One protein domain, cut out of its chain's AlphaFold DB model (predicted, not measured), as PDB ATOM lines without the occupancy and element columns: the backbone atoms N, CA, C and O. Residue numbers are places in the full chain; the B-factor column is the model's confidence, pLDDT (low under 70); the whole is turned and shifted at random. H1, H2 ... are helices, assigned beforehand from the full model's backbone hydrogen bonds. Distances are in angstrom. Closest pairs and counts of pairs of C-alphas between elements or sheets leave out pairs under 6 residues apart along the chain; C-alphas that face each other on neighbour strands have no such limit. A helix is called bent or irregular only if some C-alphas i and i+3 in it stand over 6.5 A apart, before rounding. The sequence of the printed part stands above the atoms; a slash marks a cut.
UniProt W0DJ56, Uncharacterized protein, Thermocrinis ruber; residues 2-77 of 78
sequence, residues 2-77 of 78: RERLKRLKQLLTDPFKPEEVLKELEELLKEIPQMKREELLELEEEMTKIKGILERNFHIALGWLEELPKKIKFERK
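AT A GLANCE: This is residues 2 to 77 of the 78 residues of an uncharacterized protein of Thermocrinis ruber (UniProt W0DJ56). A short helical hairpin, H1 and H2, stands beside the first half of one long helix, H3, in a loose three-helix bundle, and residues 63 to 77, of which 63 to 75 belong to H3, stick out from it as an arm. The printed part has 76 residues with three named helices in the order H1, H2, H3 and no named strand: all helix, up and down, each helix running against the one before it. The outline is a rod spanning 61 by 19 by 18 A, its length made by the arm; with a radius of gyration of the C-alphas of 16.9 A it is only just loose, close to extended.

HOW THE PARTS SIT: Start with H1, residues 2 to 11, and H2, residues 18 to 34: they form a hairpin and touch, H2 with residues 20 to 24 alone, the closest C-alphas being those of Leu 11 and Val 21, 5.9 A apart. They run opposite ways at a shallow tilt of 22 degrees. H3, residues 37 to 75, is close to H1 but not clearly touching, with the C-alphas of Lys 9 and Ile 50 closest at 7.0 A; the two run the same way at a shallow tilt of 6 degrees. H2 and H3 are also close but not clearly touching, with the C-alphas of Ile 32 and Leu 40 closest at 7.3 A, and run opposite ways at a shallow tilt of 17 degrees. Every O i to N i+4 pair is within hydrogen-bond range in H1, against 11 of 13 in H2 and 32 of 35 in H3.

IN THESE COORDINATES: Find C-alpha 2 at (82.695, -5.617, 18.189); from there H1 runs 14.5 A to Leu 11. H2 begins at C-alpha 18, at (90.394, -14.085, 1.018), and covers 25.8 A; it is irregular, but only just, with C-alphas 30 and 33 at 6.9 A. H3 runs 56.6 A from Arg 37 to C-alpha 75 at (86.486, -14.589, -28.090), with a kink of 29 degrees near residue 48.

THE WHOLE: Look for the farthest C-alphas at Lys 36 and Lys 77, 61.1 A apart. The printed part has no cut; the link from H1 to H2 is short and that from H2 to H3 tight. Residues 63 to 77 stand free, and the B-factor column shows pLDDT under 70 at residues 73 to 77, against a mean of 85.5 over the printed part.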
ATOM      1  N   ARG A   2      83.600  -6.229  19.189       80.81
ATOM      2  CA  ARG A   2      82.695  -5.617  18.189       80.81
ATOM      3  C   ARG A   2      83.349  -4.946  16.978       80.81
ATOM      4  O   ARG A   2      82.945  -5.205  15.848       80.81
ATOM      5  N   GLU A   3      84.341  -4.082  17.189       84.56
ATOM      6  CA  GLU A   3      85.018  -3.391  16.079       84.56
ATOM      7  C   GLU A   3      85.762  -4.360  15.158       84.56
ATOM      8  O   GLU A   3      85.725  -4.209  13.937       84.56
ATOM      9  N   ARG A   4      86.363  -5.404  15.734       83.31
ATOM     10  CA  ARG A   4      87.068  -6.442  14.985       83.31
ATOM     11  C   ARG A   4      86.107  -7.260  14.127       83.31
ATOM     12  O   ARG A   4      86.344  -7.425  12.936       83.31
ATOM     13  N   LEU A   5      84.969  -7.668  14.687       86.81
ATOM     14  CA  LEU A   5      83.910  -8.360  13.942       86.81
ATOM     15  C   LEU A   5      83.329  -7.485  12.822       86.81
ATOM     16  O   LEU A   5      83.065  -7.968  11.722       86.81
ATOM     17  N   LYS A   6      83.190  -6.173  13.058       87.06
ATOM     18  CA  LYS A   6      82.774  -5.213  12.027       87.06
ATOM     19  C   LYS A   6      83.788  -5.131  10.884       87.06
ATOM     20  O   LYS A   6      83.379  -5.140   9.724       87.06
ATOM     21  N   ARG A   7      85.087  -5.086  11.194       88.25
ATOM     22  CA  ARG A   7      86.160  -5.115  10.189       88.25
ATOM     23  C   ARG A   7      86.125  -6.415   9.386       88.25
ATOM     24  O   ARG A   7      86.176  -6.369   8.163       88.25
ATOM     25  N   LEU A   8      85.950  -7.553  10.053       88.81
ATOM     26  CA  LEU A   8      85.882  -8.864   9.404       88.81
ATOM     27  C   LEU A   8      84.705  -8.942   8.419       88.81
ATOM     28  O   LEU A   8      84.873  -9.372   7.282       88.81
ATOM     29  N   LYS A   9      83.536  -8.410   8.797       86.88
ATOM     30  CA  LYS A   9      82.385  -8.266   7.886       86.88
ATOM     31  C   LYS A   9      82.663  -7.356   6.691       86.88
ATOM     32  O   LYS A   9      82.151  -7.632   5.612       86.88
ATOM     33  N   GLN A  10      83.434  -6.282   6.865       89.56
ATOM     34  CA  GLN A  10      83.822  -5.412   5.752       89.56
ATOM     35  C   GLN A  10      84.757  -6.130   4.780       89.56
ATOM     36  O   GLN A  10      84.532  -6.062   3.577       89.56
ATOM     37  N   LEU A  11      85.755  -6.859   5.279       89.12
ATOM     38  CA  LEU A  11      86.659  -7.646   4.434       89.12
ATOM     39  C   LEU A  11      85.900  -8.712   3.637       89.12
ATOM     40  O   LEU A  11      86.135  -8.894   2.449       89.12
ATOM     41  N   LEU A  12      84.896  -9.331   4.258       88.31
ATOM     42  CA  LEU A  12      84.004 -10.294   3.617       88.31
ATOM     43  C   LEU A  12      83.078  -9.698   2.543       88.31
ATOM     44  O   LEU A  12      82.319 -10.444   1.930       88.31
ATOM     45  N   THR A  13      83.085  -8.385   2.298       87.38
ATOM     46  CA  THR A  13      82.316  -7.817   1.176       87.38
ATOM     47  C   THR A  13      82.963  -8.090  -0.180       87.38
ATOM     48  O   THR A  13      82.255  -8.100  -1.186       87.38
ATOM     49  N   ASP A  14      84.273  -8.353  -0.209       86.19
ATOM     50  CA  ASP A  14      85.015  -8.692  -1.421       86.19
ATOM     51  C   ASP A  14      85.292 -10.209  -1.473       86.19
ATOM     52  O   ASP A  14      86.130 -10.714  -0.721       86.19
ATOM     53  N   PRO A  15      84.608 -10.972  -2.348       84.62
ATOM     54  CA  PRO A  15      84.808 -12.414  -2.458       84.62
ATOM     55  C   PRO A  15      86.161 -12.806  -3.079       84.62
ATOM     56  O   PRO A  15      86.493 -13.989  -3.075       84.62
ATOM     57  N   PHE A  16      86.938 -11.853  -3.606       85.19
ATOM     58  CA  PHE A  16      88.198 -12.110  -4.313       85.19
ATOM     59  C   PHE A  16      89.453 -11.735  -3.514       85.19
ATOM     60  O   PHE A  16      90.555 -11.830  -4.051       85.19
ATOM     61  N   LYS A  17      89.309 -11.338  -2.242       85.25
ATOM     62  CA  LYS A  17      90.432 -11.033  -1.333       85.25
ATOM     63  C   LYS A  17      90.385 -11.867  -0.046       85.25
ATOM     64  O   LYS A  17      90.188 -11.322   1.045       85.25
ATOM     65  N   PRO A  18      90.517 -13.203  -0.139       84.81
ATOM     66  CA  PRO A  18      90.394 -14.085   1.018       84.81
ATOM     67  C   PRO A  18      91.555 -13.960   2.016       84.81
ATOM     68  O   PRO A  18      91.398 -14.339   3.175       84.81
ATOM     69  N   GLU A  19      92.712 -13.439   1.604       88.75
ATOM     70  CA  GLU A  19      93.934 -13.436   2.413       88.75
ATOM     71  C   GLU A  19      93.798 -12.553   3.657       88.75
ATOM     72  O   GLU A  19      94.197 -12.945   4.756       88.75
ATOM     73  N   GLU A  20      93.198 -11.369   3.506       88.62
ATOM     74  CA  GLU A  20      92.981 -10.442   4.621       88.62
ATOM     75  C   GLU A  20      91.967 -11.000   5.627       88.62
ATOM     76  O   GLU A  20      92.151 -10.865   6.839       88.62
ATOM     77  N   VAL A  21      90.927 -11.681   5.131       90.44
ATOM     78  CA  VAL A  21      89.930 -12.365   5.965       90.44
ATOM     79  C   VAL A  21      90.583 -13.502   6.748       90.44
ATOM     80  O   VAL A  21      90.362 -13.621   7.953       90.44
ATOM     81  N   LEU A  22      91.404 -14.322   6.084       90.19
ATOM     82  CA  LEU A  22      92.089 -15.450   6.707       90.19
ATOM     83  C   LEU A  22      93.012 -14.982   7.833       90.19
ATOM     84  O   LEU A  22      92.945 -15.518   8.936       90.19
ATOM     85  N   LYS A  23      93.812 -13.939   7.585       91.31
ATOM     86  CA  LYS A  23      94.717 -13.375   8.589       91.31
ATOM     87  C   LYS A  23      93.971 -12.920   9.846       91.31
ATOM     88  O   LYS A  23      94.391 -13.226  10.957       91.31
ATOM     89  N   GLU A  24      92.855 -12.210   9.684       89.94
ATOM     90  CA  GLU A  24      92.052 -11.764  10.827       89.94
ATOM     91  C   GLU A  24      91.421 -12.930  11.598       89.94
ATOM     92  O   GLU A  24      91.381 -12.897  12.827       89.94
ATOM     93  N   LEU A  25      90.970 -13.982  10.905       90.75
ATOM     94  CA  LEU A  25      90.454 -15.194  11.550       90.75
ATOM     95  C   LEU A  25      91.550 -15.952  12.316       90.75
ATOM     96  O   LEU A  25      91.301 -16.436  13.419       90.75
ATOM     97  N   GLU A  26      92.766 -16.036  11.775       92.12
ATOM     98  CA  GLU A  26      93.909 -16.662  12.450       92.12
ATOM     99  C   GLU A  26      94.331 -15.910  13.714       92.12
ATOM    100  O   GLU A  26      94.664 -16.526  14.728       92.12
ATOM    101  N   GLU A  27      94.330 -14.579  13.672       91.25
ATOM    102  CA  GLU A  27      94.602 -13.764  14.853       91.25
ATOM    103  C   GLU A  27      93.497 -13.928  15.906       91.25
ATOM    104  O   GLU A  27      93.797 -14.120  17.084       91.25
ATOM    105  N   LEU A  28      92.230 -13.969  15.484       90.50
ATOM    106  CA  LEU A  28      91.092 -14.212  16.369       90.50
ATOM    107  C   LEU A  28      91.187 -15.576  17.070       90.50
ATOM    108  O   LEU A  28      90.975 -15.655  18.278       90.50
ATOM    109  N   LEU A  29      91.579 -16.636  16.351       90.69
ATOM    110  CA  LEU A  29      91.787 -17.977  16.914       90.69
ATOM    111  C   LEU A  29      92.813 -17.992  18.056       90.69
ATOM    112  O   LEU A  29      92.637 -18.726  19.028       90.69
ATOM    113  N   LYS A  30      93.870 -17.176  17.964       92.19
ATOM    114  CA  LYS A  30      94.897 -17.062  19.015       92.19
ATOM    115  C   LYS A  30      94.371 -16.377  20.276       92.19
ATOM    116  O   LYS A  30      94.897 -16.618  21.359       92.19
ATOM    117  N   GLU A  31      93.352 -15.535  20.139       89.38
ATOM    118  CA  GLU A  31      92.759 -14.767  21.237       89.38
ATOM    119  C   GLU A  31      91.665 -15.546  21.981       89.38
ATOM    120  O   GLU A  31      91.487 -15.325  23.177       89.38
ATOM    121  N   ILE A  32      90.991 -16.504  21.324       89.88
ATOM    122  CA  ILE A  32      89.909 -17.328  21.906       89.88
ATOM    123  C   ILE A  32      90.241 -17.893  23.300       89.88
ATOM    124  O   ILE A  32      89.400 -17.758  24.189       89.88
ATOM    125  N   PRO A  33      91.431 -18.478  23.563       91.12
ATOM    126  CA  PRO A  33      91.750 -19.040  24.879       91.12
ATOM    127  C   PRO A  33      91.760 -18.018  26.024       91.12
ATOM    128  O   PRO A  33      91.700 -18.409  27.187       91.12
ATOM    129  N   GLN A  34      91.869 -16.722  25.711       92.25
ATOM    130  CA  GLN A  34      91.927 -15.629  26.684       92.25
ATOM    131  C   GLN A  34      90.597 -14.867  26.806       92.25
ATOM    132  O   GLN A  34      90.474 -13.983  27.655       92.25
ATOM    133  N   MET A  35      89.605 -15.190  25.972       90.88
ATOM    134  CA  MET A  35      88.321 -14.492  25.952       90.88
ATOM    135  C   MET A  35      87.438 -14.874  27.134       90.88
ATOM    136  O   MET A  35      87.412 -16.016  27.602       90.88
ATOM    137  N   LYS A  36      86.641 -13.908  27.593       93.38
ATOM    138  CA  LYS A  36      85.599 -14.172  28.585       93.38
ATOM    139  C   LYS A  36      84.429 -14.904  27.939       93.38
ATOM    140  O   LYS A  36      84.167 -14.786  26.747       93.38
ATOM    141  N   ARG A  37      83.651 -15.603  28.766       90.81
ATOM    142  CA  ARG A  37      82.466 -16.350  28.320       90.81
ATOM    143  C   ARG A  37      81.465 -15.500  27.527       90.81
ATOM    144  O   ARG A  37      80.898 -15.992  26.564       90.81
ATOM    145  N   GLU A  38      81.260 -14.244  27.916       90.56
ATOM    146  CA  GLU A  38      80.374 -13.309  27.206       90.56
ATOM    147  C   GLU A  38      80.888 -12.984  25.796       90.56
ATOM    148  O   GLU A  38      80.116 -12.980  24.841       90.56
ATOM    149  N   GLU A  39      82.199 -12.782  25.651       88.69
ATOM    150  CA  GLU A  39      82.840 -12.509  24.361       88.69
ATOM    151  C   GLU A  39      82.807 -13.737  23.448       88.69
ATOM    152  O   GLU A  39      82.605 -13.599  22.245       88.69
ATOM    153  N   LEU A  40      82.949 -14.937  24.019       90.06
ATOM    154  CA  LEU A  40      82.825 -16.197  23.285       90.06
ATOM    155  C   LEU A  40      81.408 -16.410  22.737       90.06
ATOM    156  O   LEU A  40      81.267 -16.865  21.607       90.06
ATOM    157  N   LEU A  41      80.373 -16.052  23.504       90.31
ATOM    158  CA  LEU A  41      78.979 -16.132  23.050       90.31
ATOM    159  C   LEU A  41      78.685 -15.121  21.933       90.31
ATOM    160  O   LEU A  41      78.067 -15.481  20.932       90.31
ATOM    161  N   GLU A  42      79.156 -13.874  22.067       89.25
ATOM    162  CA  GLU A  42      79.019 -12.867  21.000       89.25
ATOM    163  C   GLU A  42      79.769 -13.315  19.732       89.25
ATOM    164  O   GLU A  42      79.262 -13.177  18.617       89.25
ATOM    165  N   LEU A  43      80.954 -13.910  19.897       90.94
ATOM    166  CA  LEU A  43      81.734 -14.458  18.797       90.94
ATOM    167  C   LEU A  43      81.013 -15.621  18.106       90.94
ATOM    168  O   LEU A  43      80.964 -15.647  16.881       90.94
ATOM    169  N   GLU A  44      80.439 -16.567  18.847       90.12
ATOM    170  CA  GLU A  44      79.714 -17.715  18.285       90.12
ATOM    171  C   GLU A  44      78.516 -17.280  17.421       90.12
ATOM    172  O   GLU A  44      78.345 -17.751  16.287       90.12
ATOM    173  N   GLU A  45      77.718 -16.326  17.912       90.12
ATOM    174  CA  GLU A  45      76.574 -15.794  17.166       90.12
ATOM    175  C   GLU A  45      77.024 -15.123  15.856       90.12
ATOM    176  O   GLU A  45      76.439 -15.314  14.784       90.12
ATOM    177  N   GLU A  46      78.106 -14.352  15.923       89.88
ATOM    178  CA  GLU A  46      78.626 -13.601  14.787       89.88
ATOM    179  C   GLU A  46      79.369 -14.495  13.784       89.88
ATOM    180  O   GLU A  46      79.235 -14.298  12.573       89.88
ATOM    181  N   MET A  47      80.065 -15.533  14.254       89.00
ATOM    182  CA  MET A  47      80.726 -16.535  13.414       89.00
ATOM    183  C   MET A  47      79.730 -17.311  12.556       89.00
ATOM    184  O   MET A  47      80.015 -17.594  11.391       89.00
ATOM    185  N   THR A  48      78.533 -17.586  13.079       89.25
ATOM    186  CA  THR A  48      77.450 -18.194  12.293       89.25
ATOM    187  C   THR A  48      77.077 -17.325  11.086       89.25
ATOM    188  O   THR A  48      76.938 -17.826   9.969       89.25
ATOM    189  N   LYS A  49      76.988 -16.003  11.278       90.00
ATOM    190  CA  LYS A  49      76.696 -15.043  10.197       90.00
ATOM    191  C   LYS A  49      77.860 -14.954   9.205       90.00
ATOM    192  O   LYS A  49      77.639 -14.963   7.996       90.00
ATOM    193  N   ILE A  50      79.094 -14.904   9.710       88.94
ATOM    194  CA  ILE A  50      80.326 -14.868   8.907       88.94
ATOM    195  C   ILE A  50      80.441 -16.103   8.005       88.94
ATOM    196  O   ILE A  50      80.734 -15.960   6.818       88.94
ATOM    197  N   LYS A  51      80.147 -17.299   8.529       88.81
ATOM    198  CA  LYS A  51      80.155 -18.547   7.756       88.81
ATOM    199  C   LYS A  51      79.229 -18.473   6.540       88.81
ATOM    200  O   LYS A  51      79.658 -18.793   5.436       88.81
ATOM    201  N   GLY A  52      77.998 -17.988   6.719       90.19
ATOM    202  CA  GLY A  52      77.053 -17.842   5.606       90.19
ATOM    203  C   GLY A  52      77.547 -16.883   4.514       90.19
ATOM    204  O   GLY A  52      77.333 -17.125   3.326       90.19
ATOM    205  N   ILE A  53      78.254 -15.811   4.891       90.06
ATOM    206  CA  ILE A  53      78.854 -14.881   3.920       90.06
ATOM    207  C   ILE A  53      80.011 -15.551   3.170       90.06
ATOM    208  O   ILE A  53      80.094 -15.430   1.950       90.06
ATOM    209  N   LEU A  54      80.873 -16.290   3.874       88.00
ATOM    210  CA  LEU A  54      81.985 -17.027   3.269       88.00
ATOM    211  C   LEU A  54      81.506 -18.054   2.240       88.00
ATOM    212  O   LEU A  54      82.042 -18.103   1.136       88.00
ATOM    213  N   GLU A  55      80.473 -18.829   2.566       89.50
ATOM    214  CA  GLU A  55      79.885 -19.810   1.645       89.50
ATOM    215  C   GLU A  55      79.331 -19.133   0.383       89.50
ATOM    216  O   GLU A  55      79.581 -19.585  -0.738       89.50
ATOM    217  N   ARG A  56      78.641 -17.997   0.546       89.81
ATOM    218  CA  ARG A  56      78.149 -17.200  -0.583       89.81
ATOM    219  C   ARG A  56      79.295 -16.671  -1.445       89.81
ATOM    220  O   ARG A  56      79.225 -16.766  -2.668       89.81
ATOM    221  N   ASN A  57      80.332 -16.120  -0.824       89.88
ATOM    222  CA  ASN A  57      81.493 -15.574  -1.524       89.88
ATOM    223  C   ASN A  57      82.248 -16.654  -2.294       89.88
ATOM    224  O   ASN A  57      82.605 -16.440  -3.451       89.88
ATOM    225  N   PHE A  58      82.422 -17.827  -1.688       86.44
ATOM    226  CA  PHE A  58      83.009 -18.987  -2.345       86.44
ATOM    227  C   PHE A  58      82.208 -19.386  -3.587       86.44
ATOM    228  O   PHE A  58      82.782 -19.570  -4.658       86.44
ATOM    229  N   HIS A  59      80.877 -19.448  -3.477       87.88
ATOM    230  CA  HIS A  59      80.018 -19.759  -4.615       87.88
ATOM    231  C   HIS A  59      80.117 -18.709  -5.734       87.88
ATOM    232  O   HIS A  59      80.178 -19.068  -6.907       87.88
ATOM    233  N   ILE A  60      80.191 -17.417  -5.384       86.62
ATOM    234  CA  ILE A  60      80.406 -16.335  -6.357       86.62
ATOM    235  C   ILE A  60      81.741 -16.533  -7.083       86.62
ATOM    236  O   ILE A  60      81.761 -16.571  -8.313       86.62
ATOM    237  N   ALA A  61      82.844 -16.682  -6.347       85.31
ATOM    238  CA  ALA A  61      84.172 -16.842  -6.933       85.31
ATOM    239  C   ALA A  61      84.255 -18.092  -7.829       85.31
ATOM    240  O   ALA A  61      84.787 -18.023  -8.938       85.31
ATOM    241  N   LEU A  62      83.663 -19.206  -7.389       85.50
ATOM    242  CA  LEU A  62      83.594 -20.442  -8.167       85.50
ATOM    243  C   LEU A  62      82.783 -20.257  -9.457       85.50
ATOM    244  O   LEU A  62      83.243 -20.653 -10.525       85.50
ATOM    245  N   GLY A  63      81.626 -19.593  -9.389       86.19
ATOM    246  CA  GLY A  63      80.810 -19.301 -10.570       86.19
ATOM    247  C   GLY A  63      81.564 -18.469 -11.611       86.19
ATOM    248  O   GLY A  63      81.498 -18.752 -12.806       86.19
ATOM    249  N   TRP A  64      82.363 -17.489 -11.176       84.38
ATOM    250  CA  TRP A  64      83.235 -16.736 -12.084       84.38
ATOM    251  C   TRP A  64      84.303 -17.617 -12.742       84.38
ATOM    252  O   TRP A  64      84.535 -17.478 -13.944       84.38
ATOM    253  N   LEU A  65      84.921 -18.542 -11.998       84.75
ATOM    254  CA  LEU A  65      85.891 -19.500 -12.544       84.75
ATOM    255  C   LEU A  65      85.267 -20.453 -13.573       84.75
ATOM    256  O   LEU A  65      85.932 -20.814 -14.541       84.75
ATOM    257  N   GLU A  66      84.002 -20.836 -13.404       85.62
ATOM    258  CA  GLU A  66      83.280 -21.672 -14.372       85.62
ATOM    259  C   GLU A  66      82.873 -20.906 -15.643       85.62
ATOM    260  O   GLU A  66      82.877 -21.466 -16.745       85.62
ATOM    261  N   GLU A  67      82.532 -19.622 -15.514       84.19
ATOM    262  CA  GLU A  67      82.097 -18.773 -16.630       84.19
ATOM    263  C   GLU A  67      83.265 -18.245 -17.478       84.19
ATOM    264  O   GLU A  67      83.137 -18.118 -18.701       84.19
ATOM    265  N   LEU A  68      84.424 -17.971 -16.864       84.38
ATOM    266  CA  LEU A  68      85.613 -17.435 -17.543       84.38
ATOM    267  C   LEU A  68      86.020 -18.260 -18.786       84.38
ATOM    268  O   LEU A  68      86.154 -17.685 -19.872       84.38
ATOM    269  N   PRO A  69      86.144 -19.600 -18.709       78.38
ATOM    270  CA  PRO A  69      86.477 -20.434 -19.862       78.38
ATOM    271  C   PRO A  69      85.423 -20.408 -20.976       78.38
ATOM    272  O   PRO A  69      85.779 -20.554 -22.149       78.38
ATOM    273  N   LYS A  70      84.134 -20.233 -20.645       82.06
ATOM    274  CA  LYS A  70      83.048 -20.157 -21.641       82.06
ATOM    275  C   LYS A  70      83.154 -18.873 -22.460       82.06
ATOM    276  O   LYS A  70      83.014 -18.923 -23.681       82.06
ATOM    277  N   LYS A  71      83.470 -17.752 -21.805       73.50
ATOM    278  CA  LYS A  71      83.659 -16.450 -22.462       73.50
ATOM    279  C   LYS A  71      84.947 -16.392 -23.288       73.50
ATOM    280  O   LYS A  71      84.890 -16.006 -24.451       73.50
ATOM    281  N   ILE A  72      86.070 -16.891 -22.762       71.00
ATOM    282  CA  ILE A  72      87.353 -16.927 -23.494       71.00
ATOM    283  C   ILE A  72      87.260 -17.786 -24.770       71.00
ATOM    284  O   ILE A  72      87.838 -17.450 -25.804       71.00
ATOM    285  N   LYS A  73      86.521 -18.906 -24.736       59.72
ATOM    286  CA  LYS A  73      86.288 -19.734 -25.936       59.72
ATOM    287  C   LYS A  73      85.445 -19.025 -26.999       59.72
ATOM    288  O   LYS A  73      85.574 -19.367 -28.173       59.72
ATOM    289  N   PHE A  74      84.593 -18.085 -26.599       53.34
ATOM    290  CA  PHE A  74      83.790 -17.283 -27.515       53.34
ATOM    291  C   PHE A  74      84.654 -16.238 -28.232       53.34
ATOM    292  O   PHE A  74      84.564 -16.106 -29.446       53.34
ATOM    293  N   GLU A  75      85.566 -15.581 -27.510       55.00
ATOM    294  CA  GLU A  75      86.486 -14.589 -28.090       55.00
ATOM    295  C   GLU A  75      87.499 -15.199 -29.070       55.00
ATOM    296  O   GLU A  75      87.867 -14.558 -30.044       55.00
ATOM    297  N   ARG A  76      87.914 -16.459 -28.879       53.56
ATOM    298  CA  ARG A  76      88.803 -17.161 -29.831       53.56
ATOM    299  C   ARG A  76      88.111 -17.646 -31.113       53.56
ATOM    300  O   ARG A  76      88.783 -18.213 -31.970       53.56
ATOM    301  N   LYS A  77      86.785 -17.507 -31.220       49.00
ATOM    302  CA  LYS A  77      85.990 -17.897 -32.399       49.00
ATOM    303  C   LYS A  77      85.610 -16.710 -33.300       49.00
ATOM    304  O   LYS A  77      84.788 -16.903 -34.195       49.00
TER     305      LYS A  77